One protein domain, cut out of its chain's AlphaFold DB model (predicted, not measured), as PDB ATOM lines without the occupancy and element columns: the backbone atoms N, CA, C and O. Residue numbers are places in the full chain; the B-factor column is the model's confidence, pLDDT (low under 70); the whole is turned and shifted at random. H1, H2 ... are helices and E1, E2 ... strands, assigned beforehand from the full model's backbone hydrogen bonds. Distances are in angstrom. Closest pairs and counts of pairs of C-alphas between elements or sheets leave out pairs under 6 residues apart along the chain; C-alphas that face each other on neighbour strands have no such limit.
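Overview. This is residues 124 to 286 of the 334 residues of an uncharacterized protein of Lachnospiraceae bacterium (UniProt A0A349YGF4). Two sheets lie face to face as a sandwich, and the chain winds between them in stacked turns: E5, E7 and E9 fall in the one sheet, E6, E8 and E10 in the other. The long strands E2, E3 and E4 widen the larger sheet on one side, helices H2 and H3 pack together at an end of E3, and H1 covers E1. The printed part has 163 residues with three named helices and ten named strands, in the order H1 E1 H2 H3 E2 to E10, a mixed class. The larger sheet, E4 E3 E2 E6 E8 E10, is mixed and twisted; the smaller, E1 E5 E7 E9, is parallel. The whole is compact, with a radius of gyration of the C-alphas of 16.5 A and spans of 49 by 38 by 33 A.

Along the chain. H1 is residues 134 to 138, starting at C-alpha 134 (13.475, 6.867, -5.400). E1, residues 142 to 147, leads to H2, residues 152 to 162, 15.3 A long, and H3, residues 166 to 170. E2, residues 174 to 183, is 30.0 A long; E3, residues 190 to 200, 32.8 A; E4, residues 203 to 213, 31.7 A. E5 is residues 220 to 226, E6 233 to 239, E7 246 to 253, 22.5 A long, E8 261 to 264 and E9 276 to 280. E10, residues 283 to 285, ends at C-alpha 285 (15.169, 24.584, -25.561).

Arrangement. E2, E3 and E4 form a meander, each strand the antiparallel neighbour of the one before; N 178 and O 195 are 2.9 A apart, N 194 and O 210 2.9 A. E2 and E6 are parallel at 12 degrees, with N 237 and O 177 at 2.9 A. In the other sheet E5 is parallel to E1, N 145 and O 222 at 2.8 A, and to E7, N 223 and O 249 at 2.8 A. The strands of the two sheets stand at 19 degrees. H2 is on the larger sheet, two layers with a helix on one face, at a height over the sheet of 9.0 A; the closest C-alphas of H2 and E4 are those of Val 154 and Gln 205, 6.9 A. H2 and H3 touch, closest at the C-alphas of Ala 159 and Glu 166, 5.4 A. H1 is on the smaller sheet, over E1. In H2 and H3 every O i to N i+4 pair is within hydrogen-bond range; in H1 0 of 1, but 2 of 2 O i to N i+3 pairs.

Size, cuts and confidence. The C-alphas farthest apart, those of Thr 165 and Leu 186, are 50.4 A apart. The printed part has no cut. The link from E8 to E9, 11 residues, is long. Mean pLDDT of the printed part is 74.4; residues 124 to 139, 226 to 231 and 252 to 286 are under 70.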
ATOM      1  N   ASP A 124      10.601   6.735 -19.309       37.53
ATOM      2  CA  ASP A 124      10.952   7.651 -20.393       37.53
ATOM      3  C   ASP A 124      10.504   6.978 -21.699       37.53
ATOM      4  O   ASP A 124      11.137   6.031 -22.182       37.53
ATOM      5  N   THR A 125       9.375   7.430 -22.239       35.00
ATOM      6  CA  THR A 125       8.774   6.917 -23.476       35.00
ATOM      7  C   THR A 125       9.594   7.231 -24.729       35.00
ATOM      8  O   THR A 125       9.235   6.763 -25.807       35.00
ATOM      9  N   VAL A 126      10.721   7.947 -24.627       36.41
ATOM     10  CA  VAL A 126      11.505   8.369 -25.799       36.41
ATOM     11  C   VAL A 126      12.893   7.761 -25.875       36.41
ATOM     12  O   VAL A 126      13.388   7.551 -26.979       36.41
ATOM     13  N   ASN A 127      13.482   7.340 -24.755       31.06
ATOM     14  CA  ASN A 127      14.669   6.476 -24.795       31.06
ATOM     15  C   ASN A 127      14.377   5.011 -24.434       31.06
ATOM     16  O   ASN A 127      15.297   4.191 -24.470       31.06
ATOM     17  N   GLY A 128      13.140   4.677 -24.037       36.06
ATOM     18  CA  GLY A 128      12.793   3.348 -23.523       36.06
ATOM     19  C   GLY A 128      13.553   2.993 -22.241       36.06
ATOM     20  O   GLY A 128      13.809   1.817 -21.974       36.06
ATOM     21  N   VAL A 129      13.975   4.004 -21.469       37.62
ATOM     22  CA  VAL A 129      14.768   3.810 -20.251       37.62
ATOM     23  C   VAL A 129      13.898   4.087 -19.023       37.62
ATOM     24  O   VAL A 129      13.267   5.136 -18.935       37.62
ATOM     25  N   PRO A 130      13.826   3.162 -18.054       42.19
ATOM     26  CA  PRO A 130      13.062   3.391 -16.836       42.19
ATOM     27  C   PRO A 130      13.654   4.565 -16.047       42.19
ATOM     28  O   PRO A 130      14.871   4.616 -15.847       42.19
ATOM     29  N   MET A 131      12.803   5.483 -15.570       42.09
ATOM     30  CA  MET A 131      13.237   6.494 -14.606       42.09
ATOM     31  C   MET A 131      13.832   5.787 -13.380       42.09
ATOM     32  O   MET A 131      13.258   4.807 -12.886       42.09
ATOM     33  N   PRO A 132      14.994   6.228 -12.885       44.22
ATOM     34  CA  PRO A 132      15.640   5.579 -11.763       44.22
ATOM     35  C   PRO A 132      14.835   5.816 -10.480       44.22
ATOM     36  O   PRO A 132      14.242   6.865 -10.234       44.22
ATOM     37  N   LYS A 133      14.785   4.765  -9.669       44.19
ATOM     38  CA  LYS A 133      13.888   4.622  -8.518       44.19
ATOM     39  C   LYS A 133      14.235   5.618  -7.411       44.19
ATOM     40  O   LYS A 133      15.404   5.965  -7.254       44.19
ATOM     41  N   ILE A 134      13.266   5.969  -6.557       42.19
ATOM     42  CA  ILE A 134      13.475   6.867  -5.400       42.19
ATOM     43  C   ILE A 134      14.669   6.428  -4.527       42.19
ATOM     44  O   ILE A 134      15.422   7.261  -4.052       42.19
ATOM     45  N   TYR A 135      14.931   5.129  -4.367       40.28
ATOM     46  CA  TYR A 135      16.075   4.647  -3.570       40.28
ATOM     47  C   TYR A 135      17.444   4.920  -4.203       40.28
ATOM     48  O   TYR A 135      18.451   4.981  -3.503       40.28
ATOM     49  N   SER A 136      17.497   5.115  -5.521       44.66
ATOM     50  CA  SER A 136      18.724   5.537  -6.192       44.66
ATOM     51  C   SER A 136      19.053   7.008  -5.928       44.66
ATOM     52  O   SER A 136      20.186   7.398  -6.184       44.66
ATOM     53  N   LEU A 137      18.120   7.807  -5.391       51.72
ATOM     54  CA  LEU A 137      18.370   9.185  -4.952       51.72
ATOM     55  C   LEU A 137      19.290   9.238  -3.720       51.72
ATOM     56  O   LEU A 137      20.053  10.186  -3.577       51.72
ATOM     57  N   GLU A 138      19.246   8.205  -2.872       53.22
ATOM     58  CA  GLU A 138      19.993   8.099  -1.604       53.22
ATOM     59  C   GLU A 138      21.256   7.219  -1.728       53.22
ATOM     60  O   GLU A 138      21.848   6.800  -0.734       53.22
ATOM     61  N   SER A 139      21.671   6.877  -2.954       65.31
ATOM     62  CA  SER A 139      22.860   6.046  -3.176       65.31
ATOM     63  C   SER A 139      24.152   6.854  -3.037       65.31
ATOM     64  O   SER A 139      24.203   8.013  -3.436       65.31
ATOM     65  N   ALA A 140      25.242   6.216  -2.597       71.06
ATOM     66  CA  ALA A 140      26.571   6.841  -2.500       71.06
ATOM     67  C   ALA A 140      27.152   7.339  -3.848       71.06
ATOM     68  O   ALA A 140      28.163   8.039  -3.869       71.06
ATOM     69  N   SER A 141      26.525   6.957  -4.965       77.88
ATOM     70  CA  SER A 141      26.869   7.361  -6.335       77.88
ATOM     71  C   SER A 141      25.864   8.345  -6.944       77.88
ATOM     72  O   SER A 141      25.869   8.563  -8.158       77.88
ATOM     73  N   SER A 142      24.967   8.898  -6.128       81.31
ATOM     74  CA  SER A 142      23.940   9.830  -6.573       81.31
ATOM     75  C   SER A 142      23.979  11.126  -5.784       81.31
ATOM     76  O   SER A 142      24.319  11.128  -4.604       81.31
ATOM     77  N   TYR A 143      23.593  12.223  -6.428       82.81
ATOM     78  CA  TYR A 143      23.459  13.513  -5.761       82.81
ATOM     79  C   TYR A 143      22.178  14.227  -6.169       82.81
ATOM     80  O   TYR A 143      21.753  14.141  -7.322       82.81
ATOM     81  N   GLN A 144      21.571  14.921  -5.208       83.06
ATOM     82  CA  GLN A 144      20.337  15.674  -5.384       83.06
ATOM     83  C   GLN A 144      20.627  17.160  -5.184       83.06
ATOM     84  O   GLN A 144      21.069  17.572  -4.112       83.06
ATOM     85  N   VAL A 145      20.320  17.954  -6.201       83.38
ATOM     86  CA  VAL A 145      20.240  19.408  -6.133       83.38
ATOM     87  C   VAL A 145      18.763  19.761  -6.031       83.38
ATOM     88  O   VAL A 145      17.967  19.364  -6.885       83.38
ATOM     89  N   LYS A 146      18.389  20.468  -4.967       81.31
ATOM     90  CA  LYS A 146      17.034  20.982  -4.770       81.31
ATOM     91  C   LYS A 146      17.078  22.491  -4.923       81.31
ATOM     92  O   LYS A 146      17.868  23.146  -4.256       81.31
ATOM     93  N   VAL A 147      16.269  23.007  -5.837       80.12
ATOM     94  CA  VAL A 147      16.096  24.438  -6.073       80.12
ATOM     95  C   VAL A 147      14.649  24.770  -5.758       80.12
ATOM     96  O   VAL A 147      13.748  24.555  -6.575       80.12
ATOM     97  N   ASP A 148      14.448  25.246  -4.538       78.00
ATOM     98  CA  ASP A 148      13.137  25.592  -4.012       78.00
ATOM     99  C   ASP A 148      12.635  26.933  -4.589       78.00
ATOM    100  O   ASP A 148      13.194  27.502  -5.543       78.00
ATOM    101  N   GLU A 149      11.528  27.423  -4.036       79.19
ATOM    102  CA  GLU A 149      10.977  28.734  -4.368       79.19
ATOM    103  C   GLU A 149      11.995  29.853  -4.100       79.19
ATOM    104  O   GLU A 149      12.856  29.770  -3.221       79.19
ATOM    105  N   THR A 150      11.881  30.931  -4.868       83.75
ATOM    106  CA  THR A 150      12.733  32.112  -4.739       83.75
ATOM    107  C   THR A 150      12.622  32.694  -3.322       83.75
ATOM    108  O   THR A 150      11.527  33.096  -2.926       83.75
ATOM    109  N   PRO A 151      13.736  32.829  -2.577       87.31
ATOM    110  CA  PRO A 151      13.710  33.386  -1.232       87.31
ATOM    111  C   PRO A 151      13.232  34.843  -1.204       87.31
ATOM    112  O   PRO A 151      13.672  35.661  -2.017       87.31
ATOM    113  N   ASP A 152      12.431  35.207  -0.200       89.38
ATOM    114  CA  ASP A 152      11.875  36.565  -0.053       89.38
ATOM    115  C   ASP A 152      12.959  37.654  -0.065       89.38
ATOM    116  O   ASP A 152      12.823  38.687  -0.720       89.38
ATOM    117  N   TRP A 153      14.105  37.395   0.571       91.88
ATOM    118  CA  TRP A 153      15.216  38.348   0.615       91.88
ATOM    119  C   TRP A 153      15.801  38.664  -0.776       91.88
ATOM    120  O   TRP A 153      16.286  39.779  -1.005       91.88
ATOM    121  N   VAL A 154      15.758  37.707  -1.714       91.50
ATOM    122  CA  VAL A 154      16.182  37.908  -3.109       91.50
ATOM    123  C   VAL A 154      15.187  38.822  -3.814       91.50
ATOM    124  O   VAL A 154      15.596  39.781  -4.475       91.50
ATOM    125  N   ILE A 155      13.890  38.552  -3.628       90.50
ATOM    126  CA  ILE A 155      12.789  39.332  -4.206       90.50
ATOM    127  C   ILE A 155      12.898  40.786  -3.753       90.50
ATOM    128  O   ILE A 155      12.933  41.689  -4.590       90.50
ATOM    129  N   GLU A 156      13.044  41.024  -2.449       92.81
ATOM    130  CA  GLU A 156      13.193  42.371  -1.900       92.81
ATOM    131  C   GLU A 156      14.419  43.106  -2.465       92.81
ATOM    132  O   GLU A 156      14.375  44.302  -2.769       92.81
ATOM    133  N   LYS A 157      15.557  42.412  -2.580       93.12
ATOM    134  CA  LYS A 157      16.806  43.024  -3.039       93.12
ATOM    135  C   LYS A 157      16.727  43.415  -4.512       93.12
ATOM    136  O   LYS A 157      17.151  44.515  -4.867       93.12
ATOM    137  N   LEU A 158      16.142  42.559  -5.348       92.19
ATOM    138  CA  LEU A 158      15.902  42.855  -6.760       92.19
ATOM    139  C   LEU A 158      14.819  43.925  -6.941       92.19
ATOM    140  O   LEU A 158      14.974  44.790  -7.803       92.19
ATOM    141  N   ALA A 159      13.780  43.946  -6.099       93.50
ATOM    142  CA  ALA A 159      12.758  44.995  -6.089       93.50
ATOM    143  C   ALA A 159      13.378  46.373  -5.816       93.50
ATOM    144  O   ALA A 159      13.152  47.320  -6.574       93.50
ATOM    145  N   ARG A 160      14.255  46.462  -4.803       91.88
ATOM    146  CA  ARG A 160      15.028  47.676  -4.489       91.88
ATOM    147  C   ARG A 160      15.961  48.082  -5.632       91.88
ATOM    148  O   ARG A 160      15.994  49.254  -5.993       91.88
ATOM    149  N   ALA A 161      16.691  47.132  -6.218       91.50
ATOM    150  CA  ALA A 161      17.644  47.410  -7.295       91.50
ATOM    151  C   ALA A 161      16.970  47.890  -8.592       91.50
ATOM    152  O   ALA A 161      17.515  48.735  -9.295       91.50
ATOM    153  N   THR A 162      15.773  47.380  -8.891       91.12
ATOM    154  CA  THR A 162      15.037  47.681 -10.132       91.12
ATOM    155  C   THR A 162      13.946  48.737  -9.973       91.12
ATOM    156  O   THR A 162      13.309  49.111 -10.959       91.12
ATOM    157  N   SER A 163      13.713  49.229  -8.749       91.81
ATOM    158  CA  SER A 163      12.586  50.115  -8.417       91.81
ATOM    159  C   SER A 163      11.224  49.530  -8.833       91.81
ATOM    160  O   SER A 163      10.343  50.241  -9.322       91.81
ATOM    161  N   LYS A 164      11.054  48.210  -8.681       93.06
ATOM    162  CA  LYS A 164       9.812  47.474  -8.976       93.06
ATOM    163  C   LYS A 164       9.169  46.968  -7.690       93.06
ATOM    164  O   LYS A 164       9.815  46.900  -6.651       93.06
ATOM    165  N   THR A 165       7.885  46.618  -7.755       93.62
ATOM    166  CA  THR A 165       7.203  45.964  -6.632       93.62
ATOM    167  C   THR A 165       7.676  44.520  -6.496       93.62
ATOM    168  O   THR A 165       7.993  43.870  -7.492       93.62
ATOM    169  N   GLU A 166       7.671  43.988  -5.276       90.69
ATOM    170  CA  GLU A 166       8.020  42.585  -5.009       90.69
ATOM    171  C   GLU A 166       7.130  41.610  -5.790       90.69
ATOM    172  O   GLU A 166       7.620  40.627  -6.334       90.69
ATOM    173  N   ALA A 167       5.842  41.933  -5.955       89.06
ATOM    174  CA  ALA A 167       4.924  41.154  -6.786       89.06
ATOM    175  C   ALA A 167       5.347  41.116  -8.268       89.06
ATOM    176  O   ALA A 167       5.247  40.071  -8.907       89.06
ATOM    177  N   ALA A 168       5.846  42.233  -8.813       88.19
ATOM    178  CA  ALA A 168       6.335  42.285 -10.190       88.19
ATOM    179  C   ALA A 168       7.641  41.497 -10.366       88.19
ATOM    180  O   ALA A 168       7.820  40.841 -11.388       88.19
ATOM    181  N   VAL A 169       8.526  41.530  -9.364       88.38
ATOM    182  CA  VAL A 169       9.738  40.699  -9.350       88.38
ATOM    183  C   VAL A 169       9.352  39.221  -9.293       88.38
ATOM    184  O   VAL A 169       9.780  38.459 -10.151       88.38
ATOM    185  N   LYS A 170       8.493  38.820  -8.348       86.56
ATOM    186  CA  LYS A 170       8.058  37.424  -8.178       86.56
ATOM    187  C   LYS A 170       7.423  36.847  -9.447       86.56
ATOM    188  O   LYS A 170       7.669  35.698  -9.776       86.56
ATOM    189  N   ALA A 171       6.666  37.652 -10.190       83.31
ATOM    190  CA  ALA A 171       5.992  37.210 -11.409       83.31
ATOM    191  C   ALA A 171       6.927  36.940 -12.605       83.31
ATOM    192  O   ALA A 171       6.495  36.332 -13.585       83.31
ATOM    193  N   SER A 172       8.170  37.433 -12.600       83.88
ATOM    194  CA  SER A 172       9.050  37.376 -13.785       83.88
ATOM    195  C   SER A 172      10.535  37.197 -13.464       83.88
ATOM    196  O   SER A 172      11.387  37.432 -14.322       83.88
ATOM    197  N   ILE A 173      10.867  36.816 -12.235       86.75
ATOM    198  CA  ILE A 173      12.227  36.435 -11.867       86.75
ATOM    199  C   ILE A 173      12.596  35.119 -12.555       86.75
ATOM    200  O   ILE A 173      11.760  34.233 -12.686       86.75
ATOM    201  N   THR A 174      13.846  34.996 -12.988       86.31
ATOM    202  CA  THR A 174      14.399  33.765 -13.578       86.31
ATOM    203  C   THR A 174      15.582  33.279 -12.751       86.31
ATOM    204  O   THR A 174      16.226  34.063 -12.050       86.31
ATOM    205  N   LYS A 175      15.864  31.984 -12.816       87.00
ATOM    206  CA  LYS A 175      16.937  31.290 -12.110       87.00
ATOM    207  C   LYS A 175      17.929  30.755 -13.144       87.00
ATOM    208  O   LYS A 175      17.540  30.116 -14.117       87.00
ATOM    209  N   LYS A 176      19.219  30.986 -12.923       87.88
ATOM    210  CA  LYS A 176      20.312  30.271 -13.577       87.88
ATOM    211  C   LYS A 176      20.941  29.319 -12.573       87.88
ATOM    212  O   LYS A 176      21.467  29.751 -11.552       87.88
ATOM    213  N   ILE A 177      20.893  28.029 -12.867       88.62
ATOM    214  CA  ILE A 177      21.441  26.968 -12.025       88.62
ATOM    215  C   ILE A 177      22.763  26.535 -12.647       88.62
ATOM    216  O   ILE A 177      22.771  25.953 -13.731       88.62
ATOM    217  N   LYS A 178      23.876  26.830 -11.976       89.44
ATOM    218  CA  LYS A 178      25.219  26.433 -12.409       89.44
ATOM    219  C   LYS A 178      25.650  25.201 -11.628       89.44
ATOM    220  O   LYS A 178      25.599  25.215 -10.399       89.44
ATOM    221  N   ILE A 179      26.082  24.154 -12.323       89.69
ATOM    222  CA  ILE A 179      26.581  22.909 -11.728       89.69
ATOM    223  C   ILE A 179      27.951  22.599 -12.324       89.69
ATOM    224  O   ILE A 179      28.080  22.467 -13.533       89.69
ATOM    225  N   ALA A 180      28.969  22.424 -11.492       89.94
ATOM    226  CA  ALA A 180      30.289  21.968 -11.897       89.94
ATOM    227  C   ALA A 180      30.542  20.545 -11.387       89.94
ATOM    228  O   ALA A 180      30.240  20.209 -10.237       89.94
ATOM    229  N   LEU A 181      31.096  19.710 -12.264       89.94
ATOM    230  CA  LEU A 181      31.503  18.340 -11.987       89.94
ATOM    231  C   LEU A 181      33.020  18.230 -12.128       89.94
ATOM    232  O   LEU A 181      33.576  18.436 -13.207       89.94
ATOM    233  N   ASP A 182      33.678  17.852 -11.040       89.00
ATOM    234  CA  ASP A 182      35.118  17.609 -11.004       89.00
ATOM    235  C   ASP A 182      35.420  16.241 -10.376       89.00
ATOM    236  O   ASP A 182      34.539  15.548  -9.857       89.00
ATOM    237  N   SER A 183      36.675  15.818 -10.438       86.50
ATOM    238  CA  SER A 183      37.156  14.570  -9.852       86.50
ATOM    239  C   SER A 183      38.320  14.839  -8.908       86.50
ATOM    240  O   SER A 183      39.296  15.482  -9.299       86.50
ATOM    241  N   ASP A 184      38.266  14.287  -7.700       81.81
ATOM    242  CA  ASP A 184      39.391  14.314  -6.771       81.81
ATOM    243  C   ASP A 184      40.582  13.538  -7.358       81.81
ATOM    244  O   ASP A 184      40.496  12.348  -7.663       81.81
ATOM    245  N   THR A 185      41.714  14.229  -7.489       78.94
ATOM    246  CA  THR A 185      42.965  13.702  -8.053       78.94
ATOM    247  C   THR A 185      43.560  12.506  -7.304       78.94
ATOM    248  O   THR A 185      44.356  11.775  -7.889       78.94
ATOM    249  N   LEU A 186      43.210  12.303  -6.029       76.81
ATOM    250  CA  LEU A 186      43.758  11.225  -5.199       76.81
ATOM    251  C   LEU A 186      42.822  10.019  -5.095       76.81
ATOM    252  O   LEU A 186      43.292   8.891  -4.964       76.81
ATOM    253  N   THR A 187      41.509  10.255  -5.116       76.12
ATOM    254  CA  THR A 187      40.496   9.230  -4.818       76.12
ATOM    255  C   THR A 187      39.609   8.870  -6.010       76.12
ATOM    256  O   THR A 187      38.851   7.909  -5.925       76.12
ATOM    257  N   GLU A 188      39.696   9.614  -7.119       77.69
ATOM    258  CA  GLU A 188      38.790   9.544  -8.281       77.69
ATOM    259  C   GLU A 188      37.305   9.776  -7.944       77.69
ATOM    260  O   GLU A 188      36.415   9.490  -8.751       77.69
ATOM    261  N   ASN A 189      37.026  10.301  -6.754       85.00
ATOM    262  CA  ASN A 189      35.687  10.630  -6.297       85.00
ATOM    263  C   ASN A 189      35.144  11.859  -7.021       85.00
ATOM    264  O   ASN A 189      35.886  12.802  -7.293       85.00
ATOM    265  N   THR A 190      33.841  11.878  -7.305       86.25
ATOM    266  CA  THR A 190      33.226  13.030  -7.971       86.25
ATOM    267  C   THR A 190      32.954  14.151  -6.972       86.25
ATOM    268  O   THR A 190      32.260  13.952  -5.973       86.25
ATOM    269  N   ILE A 191      33.478  15.337  -7.267       88.62
ATOM    270  CA  ILE A 191      33.171  16.588  -6.578       88.62
ATOM    271  C   ILE A 191      32.081  17.285  -7.384       88.62
ATOM    272  O   ILE A 191      32.196  17.436  -8.599       88.62
ATOM    273  N   ILE A 192      31.018  17.695  -6.705       90.69
ATOM    274  CA  ILE A 192      29.897  18.409  -7.309       90.69
ATOM    275  C   ILE A 192      29.782  19.734  -6.585       90.69
ATOM    276  O   ILE A 192      29.652  19.756  -5.361       90.69
ATOM    277  N   SER A 193      29.821  20.828  -7.327       91.06
ATOM    278  CA  SER A 193      29.602  22.165  -6.789       91.06
ATOM    279  C   SER A 193      28.646  22.947  -7.671       91.06
ATOM    280  O   SER A 193      28.372  22.565  -8.806       91.06
ATOM    281  N   GLY A 194      28.097  24.029  -7.146       90.94
ATOM    282  CA  GLY A 194      27.213  24.865  -7.929       90.94
ATOM    283  C   GLY A 194      26.661  26.049  -7.170       90.94
ATOM    284  O   GLY A 194      26.874  26.214  -5.966       90.94
ATOM    285  N   GLU A 195      25.947  26.879  -7.916       91.44
ATOM    286  CA  GLU A 195      25.253  28.047  -7.401       91.44
ATOM    287  C   GLU A 195      23.944  28.272  -8.154       91.44
ATOM    288  O   GLU A 195      23.825  27.979  -9.347       91.44
ATOM    289  N   VAL A 196      22.960  28.816  -7.445       90.50
ATOM    290  CA  VAL A 196      21.731  29.334  -8.044       90.50
ATOM    291  C   VAL A 196      21.849  30.847  -8.129       90.50
ATOM    292  O   VAL A 196      22.111  31.522  -7.139       90.50
ATOM    293  N   GLU A 197      21.649  31.395  -9.315       91.19
ATOM    294  CA  GLU A 197      21.722  32.816  -9.609       91.19
ATOM    295  C   GLU A 197      20.340  33.317 -10.028       91.19
ATOM    296  O   GLU A 197      19.724  32.779 -10.940       91.19
ATOM    297  N   TYR A 198      19.840  34.366  -9.384       90.94
ATOM    298  CA  TYR A 198      18.536  34.942  -9.690       90.94
ATOM    299  C   TYR A 198      18.683  36.173 -10.578       90.94
ATOM    300  O   TYR A 198      19.483  37.063 -10.285       90.94
ATOM    301  N   ARG A 199      17.888  36.253 -11.643       89.31
ATOM    302  CA  ARG A 199      17.965  37.295 -12.668       89.31
ATOM    303  C   ARG A 199      16.621  37.988 -12.848       89.31
ATOM    304  O   ARG A 199      15.587  37.341 -13.018       89.31
ATOM    305  N   TYR A 200      16.648  39.316 -12.860       90.19
ATOM    306  CA  TYR A 200      15.478  40.145 -13.141       90.19
ATOM    307  C   TYR A 200      15.898  41.487 -13.759       90.19
ATOM    308  O   TYR A 200      16.695  42.221 -13.178       90.19
ATOM    309  N   LEU A 201      15.366  41.811 -14.945       87.94
ATOM    310  CA  LEU A 201      15.636  43.060 -15.685       87.94
ATOM    311  C   LEU A 201      17.136  43.426 -15.795       87.94
ATOM    312  O   LEU A 201      17.513  44.581 -15.617       87.94
ATOM    313  N   GLY A 202      17.999  42.442 -16.065       85.19
ATOM    314  CA  GLY A 202      19.451  42.643 -16.200       85.19
ATOM    315  C   GLY A 202      20.217  42.754 -14.877       85.19
ATOM    316  O   GLY A 202      21.445  42.795 -14.886       85.19
ATOM    317  N   HIS A 203      19.522  42.753 -13.739       89.12
ATOM    318  CA  HIS A 203      20.139  42.628 -12.424       89.12
ATOM    319  C   HIS A 203      20.234  41.162 -12.020       89.12
ATOM    320  O   HIS A 203      19.333  40.368 -12.291       89.12
ATOM    321  N   THR A 204      21.331  40.838 -11.346       91.56
ATOM    322  CA  THR A 204      21.675  39.478 -10.949       91.56
ATOM    323  C   THR A 204      21.937  39.429  -9.451       91.56
ATOM    324  O   THR A 204      22.585  40.324  -8.903       91.56
ATOM    325  N   GLN A 205      21.439  38.391  -8.788       91.94
ATOM    326  CA  GLN A 205      21.641  38.151  -7.370       91.94
ATOM    327  C   GLN A 205      22.039  36.693  -7.137       91.94
ATOM    328  O   GLN A 205      21.249  35.789  -7.392       91.94
ATOM    329  N   SER A 206      23.242  36.469  -6.605       88.56
ATOM    330  CA  SER A 206      23.666  35.137  -6.165       88.56
ATOM    331  C   SER A 206      22.760  34.638  -5.046       88.56
ATOM    332  O   SER A 206      22.426  35.400  -4.132       88.56
ATOM    333  N   GLY A 207      22.364  33.380  -5.155       84.81
ATOM    334  CA  GLY A 207      21.536  32.640  -4.225       84.81
ATOM    335  C   GLY A 207      22.345  31.644  -3.411       84.81
ATOM    336  O   GLY A 207      23.410  31.964  -2.886       84.81
ATOM    337  N   GLU A 208      21.804  30.437  -3.292       83.19
ATOM    338  CA  GLU A 208      22.425  29.344  -2.555       83.19
ATOM    339  C   GLU A 208      23.578  28.730  -3.346       83.19
ATOM    340  O   GLU A 208      23.497  28.560  -4.566       83.19
ATOM    341  N   THR A 209      24.644  28.381  -2.631       87.56
ATOM    342  CA  THR A 209      25.769  27.617  -3.162       87.56
ATOM    343  C   THR A 209      25.804  26.250  -2.501       87.56
ATOM    344  O   THR A 209      25.444  26.089  -1.332       87.56
ATOM    345  N   PHE A 210      26.238  25.246  -3.250       87.19
ATOM    346  CA  PHE A 210      26.381  23.889  -2.747       87.19
ATOM    347  C   PHE A 210      27.707  23.299  -3.203       87.19
ATOM    348  O   PHE A 210      28.206  23.594  -4.287       87.19
ATOM    349  N   GLN A 211      28.282  22.456  -2.351       89.38
ATOM    350  CA  GLN A 211      29.454  21.664  -2.682       89.38
ATOM    351  C   GLN A 211      29.416  20.354  -1.902       89.38
ATOM    352  O   GLN A 211      29.159  20.337  -0.698       89.38
ATOM    353  N   THR A 212      29.693  19.253  -2.590       85.88
ATOM    354  CA  THR A 212      29.808  17.924  -1.998       85.88
ATOM    355  C   THR A 212      30.899  17.120  -2.696       85.88
ATOM    356  O   THR A 212      31.212  17.356  -3.863       85.88
ATOM    357  N   THR A 213      31.436  16.131  -1.991       86.62
ATOM    358  CA  THR A 213      32.311  15.109  -2.567       86.62
ATOM    359  C   THR A 213      31.662  13.758  -2.325       86.62
ATOM    360  O   THR A 213      31.463  13.353  -1.179       86.62
ATOM    361  N   LEU A 214      31.309  13.060  -3.404       83.38
ATOM    362  CA  LEU A 214      30.782  11.704  -3.317       83.38
ATOM    363  C   LEU A 214      31.889  10.746  -2.869       83.38
ATOM    364  O   LEU A 214      33.048  10.928  -3.208       83.38
ATOM    365  N   SER A 215      31.547   9.687  -2.142       77.31
ATOM    366  CA  SER A 215      32.515   8.640  -1.776       77.31
ATOM    367  C   SER A 215      32.798   7.650  -2.913       77.31
ATOM    368  O   SER A 215      33.530   6.680  -2.720       77.31
ATOM    369  N   THR A 216      32.173   7.862  -4.078       78.25
ATOM    370  CA  THR A 216      32.292   7.042  -5.284       78.25
ATOM    371  C   THR A 216      32.158   7.910  -6.543       78.25
ATOM    372  O   THR A 216      31.861   9.104  -6.465       78.25
ATOM    373  N   LYS A 217      32.348   7.311  -7.728       83.75
ATOM    374  CA  LYS A 217      32.064   7.968  -9.014       83.75
ATOM    375  C   LYS A 217      30.564   8.226  -9.181       83.75
ATOM    376  O   LYS A 217      29.745   7.349  -8.890       83.75
ATOM    377  N   LEU A 218      30.220   9.402  -9.700       83.69
ATOM    378  CA  LEU A 218      28.845   9.782 -10.013       83.69
ATOM    379  C   LEU A 218      28.214   8.802 -11.010       83.69
ATOM    380  O   LEU A 218      28.800   8.462 -12.034       83.69
ATOM    381  N   LYS A 219      26.993   8.369 -10.705       80.69
ATOM    382  CA  LYS A 219      26.123   7.611 -11.611       80.69
ATOM    383  C   LYS A 219      24.862   8.387 -11.961       80.69
ATOM    384  O   LYS A 219      24.443   8.345 -13.115       80.69
ATOM    385  N   ASN A 220      24.254   9.069 -10.987       78.06
ATOM    386  CA  ASN A 220      23.011   9.812 -11.195       78.06
ATOM    387  C   ASN A 220      23.061  11.184 -10.513       78.06
ATOM    388  O   ASN A 220      23.269  11.279  -9.306       78.06
ATOM    389  N   LEU A 221      22.812  12.240 -11.274       83.50
ATOM    390  CA  LEU A 221      22.620  13.595 -10.777       83.50
ATOM    391  C   LEU A 221      21.147  13.960 -10.936       83.50
ATOM    392  O   LEU A 221      20.597  13.813 -12.022       83.50
ATOM    393  N   TYR A 222      20.518  14.437  -9.870       80.50
ATOM    394  CA  TYR A 222      19.116  14.840  -9.865       80.50
ATOM    395  C   TYR A 222      19.006  16.327  -9.588       80.50
ATOM    396  O   TYR A 222      19.570  16.811  -8.611       80.50
ATOM    397  N   LEU A 223      18.241  17.027 -10.412       80.75
ATOM    398  CA  LEU A 223      17.848  18.407 -10.205       80.75
ATOM    399  C   LEU A 223      16.335  18.455 -10.007       80.75
ATOM    400  O   LEU A 223      15.575  18.285 -10.959       80.75
ATOM    401  N   PHE A 224      15.913  18.691  -8.770       74.88
ATOM    402  CA  PHE A 224      14.530  19.012  -8.443       74.88
ATOM    403  C   PHE A 224      14.392  20.518  -8.405       74.88
ATOM    404  O   PHE A 224      15.112  21.174  -7.652       74.88
ATOM    405  N   TYR A 225      13.475  21.064  -9.189       73.94
ATOM    406  CA  TYR A 225      13.278  22.502  -9.213       73.94
ATOM    407  C   TYR A 225      11.787  22.860  -9.226       73.94
ATOM    408  O   TYR A 225      10.949  22.129  -9.768       73.94
ATOM    409  N   VAL A 226      11.466  23.999  -8.616       68.88
ATOM    410  CA  VAL A 226      10.130  24.606  -8.633       68.88
ATOM    411  C   VAL A 226      10.166  25.858  -9.509       68.88
ATOM    412  O   VAL A 226      11.023  26.732  -9.326       68.88
ATOM    413  N   ALA A 227       9.261  25.923 -10.492       66.31
ATOM    414  CA  ALA A 227       9.088  27.103 -11.335       66.31
ATOM    415  C   ALA A 227       8.145  28.104 -10.651       66.31
ATOM    416  O   ALA A 227       6.998  27.767 -10.370       66.31
ATOM    417  N   ASP A 228       8.609  29.338 -10.433       64.19
ATOM    418  CA  ASP A 228       7.862  30.352  -9.663       64.19
ATOM    419  C   ASP A 228       7.136  31.398 -10.533       64.19
ATOM    420  O   ASP A 228       6.471  32.289 -10.006       64.19
ATOM    421  N   TYR A 229       7.284  31.339 -11.858       66.19
ATOM    422  CA  TYR A 229       6.925  32.430 -12.774       66.19
ATOM    423  C   TYR A 229       6.113  31.946 -13.979       66.19
ATOM    424  O   TYR A 229       6.211  30.793 -14.392       66.19
ATOM    425  N   ASP A 230       5.361  32.854 -14.601       61.59
ATOM    426  CA  ASP A 230       4.573  32.577 -15.806       61.59
ATOM    427  C   ASP A 230       5.351  33.007 -17.070       61.59
ATOM    428  O   ASP A 230       5.667  34.182 -17.263       61.59
ATOM    429  N   GLY A 231       5.716  32.040 -17.917       60.75
ATOM    430  CA  GLY A 231       6.220  32.265 -19.282       60.75
ATOM    431  C   GLY A 231       7.676  32.731 -19.462       60.75
ATOM    432  O   GLY A 231       8.102  32.889 -20.608       60.75
ATOM    433  N   GLN A 232       8.452  32.946 -18.393       70.75
ATOM    434  CA  GLN A 232       9.902  33.199 -18.495       70.75
ATOM    435  C   GLN A 232      10.701  31.890 -18.671       70.75
ATOM    436  O   GLN A 232      10.121  30.804 -18.708       70.75
ATOM    437  N   LYS A 233      12.023  31.978 -18.860       74.31
ATOM    438  CA  LYS A 233      12.893  30.802 -19.024       74.31
ATOM    439  C   LYS A 233      13.995  30.791 -17.977       74.31
ATOM    440  O   LYS A 233      14.732  31.768 -17.867       74.31
ATOM    441  N   ASP A 234      14.127  29.676 -17.274       80.19
ATOM    442  CA  ASP A 234      15.295  29.411 -16.438       80.19
ATOM    443  C   ASP A 234      16.437  28.858 -17.277       80.19
ATOM    444  O   ASP A 234      16.226  28.237 -18.320       80.19
ATOM    445  N   ALA A 235      17.654  29.058 -16.791       81.00
ATOM    446  CA  ALA A 235      18.860  28.543 -17.410       81.00
ATOM    447  C   ALA A 235      19.480  27.442 -16.546       81.00
ATOM    448  O   ALA A 235      19.573  27.572 -15.325       81.00
ATOM    449  N   ILE A 236      19.959  26.374 -17.178       81.75
ATOM    450  CA  ILE A 236      20.863  25.410 -16.544       81.75
ATOM    451  C   ILE A 236      22.190  25.457 -17.282       81.75
ATOM    452  O   ILE A 236      22.234  25.329 -18.505       81.75
ATOM    453  N   GLU A 237      23.265  25.589 -16.519       84.19
ATOM    454  CA  GLU A 237      24.629  25.474 -17.001       84.19
ATOM    455  C   GLU A 237      25.325  24.321 -16.279       84.19
ATOM    456  O   GLU A 237      25.313  24.251 -15.049       84.19
ATOM    457  N   ILE A 238      25.952  23.430 -17.050       84.00
ATOM    458  CA  ILE A 238      26.806  22.370 -16.515       84.00
ATOM    459  C   ILE A 238      28.234  22.551 -17.016       84.00
ATOM    460  O   ILE A 238      28.467  22.700 -18.216       84.00
ATOM    461  N   ASP A 239      29.187  22.481 -16.092       85.50
ATOM    462  CA  ASP A 239      30.611  22.372 -16.363       85.50
ATOM    463  C   ASP A 239      31.121  20.958 -16.041       85.50
ATOM    464  O   ASP A 239      31.467  20.652 -14.902       85.50
ATOM    465  N   ASN A 240      31.160  20.081 -17.050       84.19
ATOM    466  CA  ASN A 240      31.762  18.745 -16.978       84.19
ATOM    467  C   ASN A 240      33.042  18.655 -17.828       84.19
ATOM    468  O   ASN A 240      33.175  17.793 -18.700       84.19
ATOM    469  N   THR A 241      34.016  19.537 -17.592       80.75
ATOM    470  CA  THR A 241      35.321  19.503 -18.293       80.75
ATOM    471  C   THR A 241      36.075  18.173 -18.161       80.75
ATOM    472  O   THR A 241      36.924  17.864 -18.997       80.75
ATOM    473  N   LYS A 242      35.771  17.369 -17.135       81.00
ATOM    474  CA  LYS A 242      36.367  16.045 -16.898       81.00
ATOM    475  C   LYS A 242      35.660  14.893 -17.623       81.00
ATOM    476  O   LYS A 242      36.143  13.766 -17.532       81.00
ATOM    477  N   LEU A 243      34.562  15.151 -18.345       78.12
ATOM    478  CA  LEU A 243      33.764  14.143 -19.061       78.12
ATOM    479  C   LEU A 243      33.312  12.982 -18.160       78.12
ATOM    480  O   LEU A 243      33.360  11.810 -18.543       78.12
ATOM    481  N   ILE A 244      32.892  13.301 -16.936       81.75
ATOM    482  CA  ILE A 244      32.399  12.312 -15.978       81.75
ATOM    483  C   ILE A 244      31.112  11.693 -16.542       81.75
ATOM    484  O   ILE A 244      30.162  12.433 -16.817       81.75
ATOM    485  N   PRO A 245      31.057  10.360 -16.737       79.19
ATOM    486  CA  PRO A 245      29.879   9.715 -17.286       79.19
ATOM    487  C   PRO A 245      28.778   9.593 -16.233       79.19
ATOM    488  O   PRO A 245      29.052   9.270 -15.079       79.19
ATOM    489  N   GLY A 246      27.521   9.784 -16.625       73.19
ATOM    490  CA  GLY A 246      26.397   9.651 -15.697       73.19
ATOM    491  C   GLY A 246      25.050   9.990 -16.319       73.19
ATOM    492  O   GLY A 246      24.963  10.420 -17.464       73.19
ATOM    493  N   ASN A 247      23.980   9.795 -15.559       75.50
ATOM    494  CA  ASN A 247      22.649  10.250 -15.942       75.50
ATOM    495  C   ASN A 247      22.324  11.553 -15.208       75.50
ATOM    496  O   ASN A 247      22.531  11.638 -13.997       75.50
ATOM    497  N   PHE A 248      21.791  12.539 -15.920       78.00
ATOM    498  CA  PHE A 248      21.335  13.802 -15.363       78.00
ATOM    499  C   PHE A 248      19.818  13.919 -15.503       78.00
ATOM    500  O   PHE A 248      19.295  13.975 -16.611       78.00
ATOM    501  N   TYR A 249      19.117  13.948 -14.377       74.31
ATOM    502  CA  TYR A 249      17.665  14.007 -14.311       74.31
ATOM    503  C   TYR A 249      17.218  15.409 -13.925       74.31
ATOM    504  O   TYR A 249      17.595  15.900 -12.865       74.31
ATOM    505  N   ILE A 250      16.383  16.027 -14.752       73.44
ATOM    506  CA  ILE A 250      15.761  17.324 -14.489       73.44
ATOM    507  C   ILE A 250      14.281  17.079 -14.207       73.44
ATOM    508  O   ILE A 250      13.562  16.520 -15.038       73.44
ATOM    509  N   ILE A 251      13.837  17.461 -13.014       70.19
ATOM    510  CA  ILE A 251      12.494  17.181 -12.514       70.19
ATOM    511  C   ILE A 251      11.860  18.493 -12.052       70.19
ATOM    512  O   ILE A 251      12.211  19.030 -11.000       70.19
ATOM    513  N   GLY A 252      10.909  18.994 -12.837       63.41
ATOM    514  CA  GLY A 252      10.101  20.162 -12.493       63.41
ATOM    515  C   GLY A 252       8.857  19.779 -11.705       63.41
ATOM    516  O   GLY A 252       8.071  18.945 -12.163       63.41
ATOM    517  N   ASN A 253       8.662  20.394 -10.537       56.78
ATOM    518  CA  ASN A 253       7.437  20.282  -9.744       56.78
ATOM    519  C   ASN A 253       6.534  21.506  -9.985       56.78
ATOM    520  O   ASN A 253       7.008  22.639  -9.942       56.78
ATOM    521  N   GLY A 254       5.245  21.283 -10.258       50.06
ATOM    522  CA  GLY A 254       4.263  22.355 -10.493       50.06
ATOM    523  C   GLY A 254       4.394  23.091 -11.833       50.06
ATOM    524  O   GLY A 254       3.570  23.949 -12.140       50.06
ATOM    525  N   ALA A 255       5.384  22.740 -12.656       48.97
ATOM    526  CA  ALA A 255       5.582  23.357 -13.954       48.97
ATOM    527  C   ALA A 255       4.487  22.912 -14.940       48.97
ATOM    528  O   ALA A 255       4.412  21.740 -15.295       48.97
ATOM    529  N   ASN A 256       3.672  23.844 -15.443       52.41
ATOM    530  CA  ASN A 256       2.952  23.625 -16.696       52.41
ATOM    531  C   ASN A 256       3.967  23.450 -17.855       52.41
ATOM    532  O   ASN A 256       4.619  24.426 -18.243       52.41
ATOM    533  N   PRO A 257       4.091  22.253 -18.458       52.12
ATOM    534  CA  PRO A 257       5.090  21.977 -19.497       52.12
ATOM    535  C   PRO A 257       4.876  22.792 -20.786       52.12
ATOM    536  O   PRO A 257       5.773  22.878 -21.623       52.12
ATOM    537  N   SER A 258       3.707  23.425 -20.943       52.62
ATOM    538  CA  SER A 258       3.417  24.347 -22.050       52.62
ATOM    539  C   SER A 258       3.983  25.757 -21.830       52.62
ATOM    540  O   SER A 258       4.091  26.520 -22.788       52.62
ATOM    541  N   ILE A 259       4.325  26.112 -20.586       52.88
ATOM    542  CA  ILE A 259       4.666  27.477 -20.157       52.88
ATOM    543  C   ILE A 259       6.118  27.561 -19.680       52.88
ATOM    544  O   ILE A 259       6.860  28.434 -20.133       52.88
ATOM    545  N   HIS A 260       6.554  26.653 -18.805       55.91
ATOM    546  CA  HIS A 260       7.908  26.714 -18.255       55.91
ATOM    547  C   HIS A 260       8.877  25.987 -19.172       55.91
ATOM    548  O   HIS A 260       8.698  24.814 -19.508       55.91
ATOM    549  N   ASN A 261       9.905  26.714 -19.584       61.47
ATOM    550  CA  ASN A 261      10.927  26.222 -20.480       61.47
ATOM    551  C   ASN A 261      12.291  26.446 -19.836       61.47
ATOM    552  O   ASN A 261      12.545  27.522 -19.301       61.47
ATOM    553  N   PHE A 262      13.172  25.462 -19.960       65.56
ATOM    554  CA  PHE A 262      14.584  25.630 -19.641       65.56
ATOM    555  C   PHE A 262      15.374  25.985 -20.886       65.56
ATOM    556  O   PHE A 262      15.081  25.498 -21.980       65.56
ATOM    557  N   GLU A 263      16.395  26.802 -20.704       69.06
ATOM    558  CA  GLU A 263      17.470  27.003 -21.657       69.06
ATOM    559  C   GLU A 263      18.729  26.323 -21.119       69.06
ATOM    560  O   GLU A 263      19.142  26.550 -19.981       69.06
ATOM    561  N   LEU A 264      19.324  25.437 -21.918       66.56
ATOM    562  CA  LEU A 264      20.662  24.939 -21.606       66.56
ATOM    563  C   LEU A 264      21.649  26.008 -22.058       66.56
ATOM    564  O   LEU A 264      21.907  26.158 -23.252       66.56
ATOM    565  N   GLU A 265      22.164  26.772 -21.099       65.56
ATOM    566  CA  GLU A 265      23.207  27.754 -21.361       65.56
ATOM    567  C   GLU A 265      24.560  27.039 -21.406       65.56
ATOM    568  O   GLU A 265      24.936  26.299 -20.495       65.56
ATOM    569  N   GLN A 266      25.310  27.282 -22.476       60.31
ATOM    570  CA  GLN A 266      26.669  26.785 -22.634       60.31
ATOM    571  C   GLN A 266      27.614  27.987 -22.712       60.31
ATOM    572  O   GLN A 266      27.611  28.719 -23.699       60.31
ATOM    573  N   GLU A 267      28.436  28.208 -21.682       51.41
ATOM    574  CA  GLU A 267      29.363  29.355 -21.648       51.41
ATOM    575  C   GLU A 267      30.582  29.198 -22.585       51.41
ATOM    576  O   GLU A 267      31.329  30.152 -22.792       51.41
ATOM    577  N   SER A 268      30.811  28.022 -23.194       50.03
ATOM    578  CA  SER A 268      31.958  27.794 -24.094       50.03
ATOM    579  C   SER A 268      31.651  26.850 -25.263       50.03
ATOM    580  O   SER A 268      30.818  25.960 -25.142       50.03
ATOM    581  N   CYS A 269      32.377  26.984 -26.381       43.34
ATOM    582  CA  CYS A 269      32.247  26.157 -27.600       43.34
ATOM    583  C   CYS A 269      32.654  24.671 -27.434       43.34
ATOM    584  O   CYS A 269      32.747  23.940 -28.418       43.34
ATOM    585  N   THR A 270      32.943  24.230 -26.211       54.16
ATOM    586  CA  THR A 270      33.308  22.851 -25.859       54.16
ATOM    587  C   THR A 270      32.117  22.184 -25.193       54.16
ATOM    588  O   THR A 270      31.517  22.792 -24.309       54.16
ATOM    589  N   ASP A 271      31.771  20.957 -25.595       57.16
ATOM    590  CA  ASP A 271      30.680  20.177 -24.997       57.16
ATOM    591  C   ASP A 271      30.962  19.888 -23.513       57.16
ATOM    592  O   ASP A 271      31.636  18.923 -23.159       57.16
ATOM    593  N   ARG A 272      30.461  20.772 -22.641       63.56
ATOM    594  CA  ARG A 272      30.564  20.665 -21.181       63.56
ATOM    595  C   ARG A 272      29.471  19.781 -20.578       63.56
ATOM    596  O   ARG A 272      29.452  19.602 -19.368       63.56
ATOM    597  N   PHE A 273      28.590  19.216 -21.401       64.44
ATOM    598  CA  PHE A 273      27.635  18.178 -21.008       64.44
ATOM    599  C   PHE A 273      28.131  16.775 -21.383       64.44
ATOM    600  O   PHE A 273      27.559  15.782 -20.929       64.44
ATOM    601  N   GLY A 274      29.205  16.685 -22.174       64.44
ATOM    602  CA  GLY A 274      29.789  15.439 -22.655       64.44
ATOM    603  C   GLY A 274      29.961  14.397 -21.547       64.44
ATOM    604  O   GLY A 274      30.473  14.684 -20.466       64.44
ATOM    605  N   GLY A 275      29.495  13.176 -21.813       64.81
ATOM    606  CA  GLY A 275      29.471  12.071 -20.848       64.81
ATOM    607  C   GLY A 275      28.162  11.939 -20.057       64.81
ATOM    608  O   GLY A 275      27.868  10.845 -19.571       64.81
ATOM    609  N   LEU A 276      27.333  12.987 -19.977       68.69
ATOM    610  CA  LEU A 276      26.044  12.925 -19.288       68.69
ATOM    611  C   LEU A 276      24.889  12.592 -20.236       68.69
ATOM    612  O   LEU A 276      24.745  13.168 -21.313       68.69
ATOM    613  N   LYS A 277      24.000  11.703 -19.790       69.50
ATOM    614  CA  LYS A 277      22.706  11.452 -20.424       69.50
ATOM    615  C   LYS A 277      21.624  12.268 -19.722       69.50
ATOM    616  O   LYS A 277      21.286  11.962 -18.583       69.50
ATOM    617  N   VAL A 278      21.068  13.271 -20.399       69.38
ATOM    618  CA  VAL A 278      20.010  14.129 -19.838       69.38
ATOM    619  C   VAL A 278      18.634  13.476 -19.997       69.38
ATOM    620  O   VAL A 278      18.292  12.996 -21.075       69.38
ATOM    621  N   VAL A 279      17.844  13.471 -18.925       67.12
ATOM    622  CA  VAL A 279      16.466  12.969 -18.852       67.12
ATOM    623  C   VAL A 279      15.625  14.040 -18.159       67.12
ATOM    624  O   VAL A 279      15.988  14.495 -17.081       67.12
ATOM    625  N   THR A 280      14.520  14.477 -18.759       64.81
ATOM    626  CA  THR A 280      13.737  15.617 -18.252       64.81
ATOM    627  C   THR A 280      12.237  15.397 -18.424       64.81
ATOM    628  O   THR A 280      11.823  14.822 -19.428       64.81
ATOM    629  N   ASN A 281      11.428  15.865 -17.468       58.81
ATOM    630  CA  ASN A 281       9.963  15.969 -17.599       58.81
ATOM    631  C   ASN A 281       9.499  17.377 -18.026       58.81
ATOM    632  O   ASN A 281       8.305  17.668 -18.031       58.81
ATOM    633  N   VAL A 282      10.443  18.267 -18.339       60.09
ATOM    634  CA  VAL A 282      10.203  19.677 -18.668       60.09
ATOM    635  C   VAL A 282      10.793  19.985 -20.031       60.09
ATOM    636  O   VAL A 282      11.834  19.444 -20.413       60.09
ATOM    637  N   LYS A 283      10.141  20.890 -20.761       62.19
ATOM    638  CA  LYS A 283      10.605  21.344 -22.065       62.19
ATOM    639  C   LYS A 283      11.934  22.097 -21.946       62.19
ATOM    640  O   LYS A 283      12.025  23.135 -21.293       62.19
ATOM    641  N   VAL A 284      12.953  21.585 -22.630       61.94
ATOM    642  CA  VAL A 284      14.288  22.185 -22.705       61.94
ATOM    643  C   VAL A 284      14.522  22.681 -24.131       61.94
ATOM    644  O   VAL A 284      14.451  21.903 -25.081       61.94
ATOM    645  N   ASN A 285      14.788  23.976 -24.291       59.56
ATOM    646  CA  ASN A 285      15.169  24.584 -25.561       59.56
ATOM    647  C   ASN A 285      16.698  24.722 -25.601       59.56
ATOM    648  O   ASN A 285      17.288  25.355 -24.730       59.56
ATOM    649  N   GLY A 286      17.333  24.150 -26.619       55.00
ATOM    650  CA  GLY A 286      18.764  24.297 -26.864       55.00
ATOM    651  C   GLY A 286      19.045  24.353 -28.360       55.00
ATOM    652  O   GLY A 286      18.351  23.721 -29.159       55.00
TER     653      GLY A 286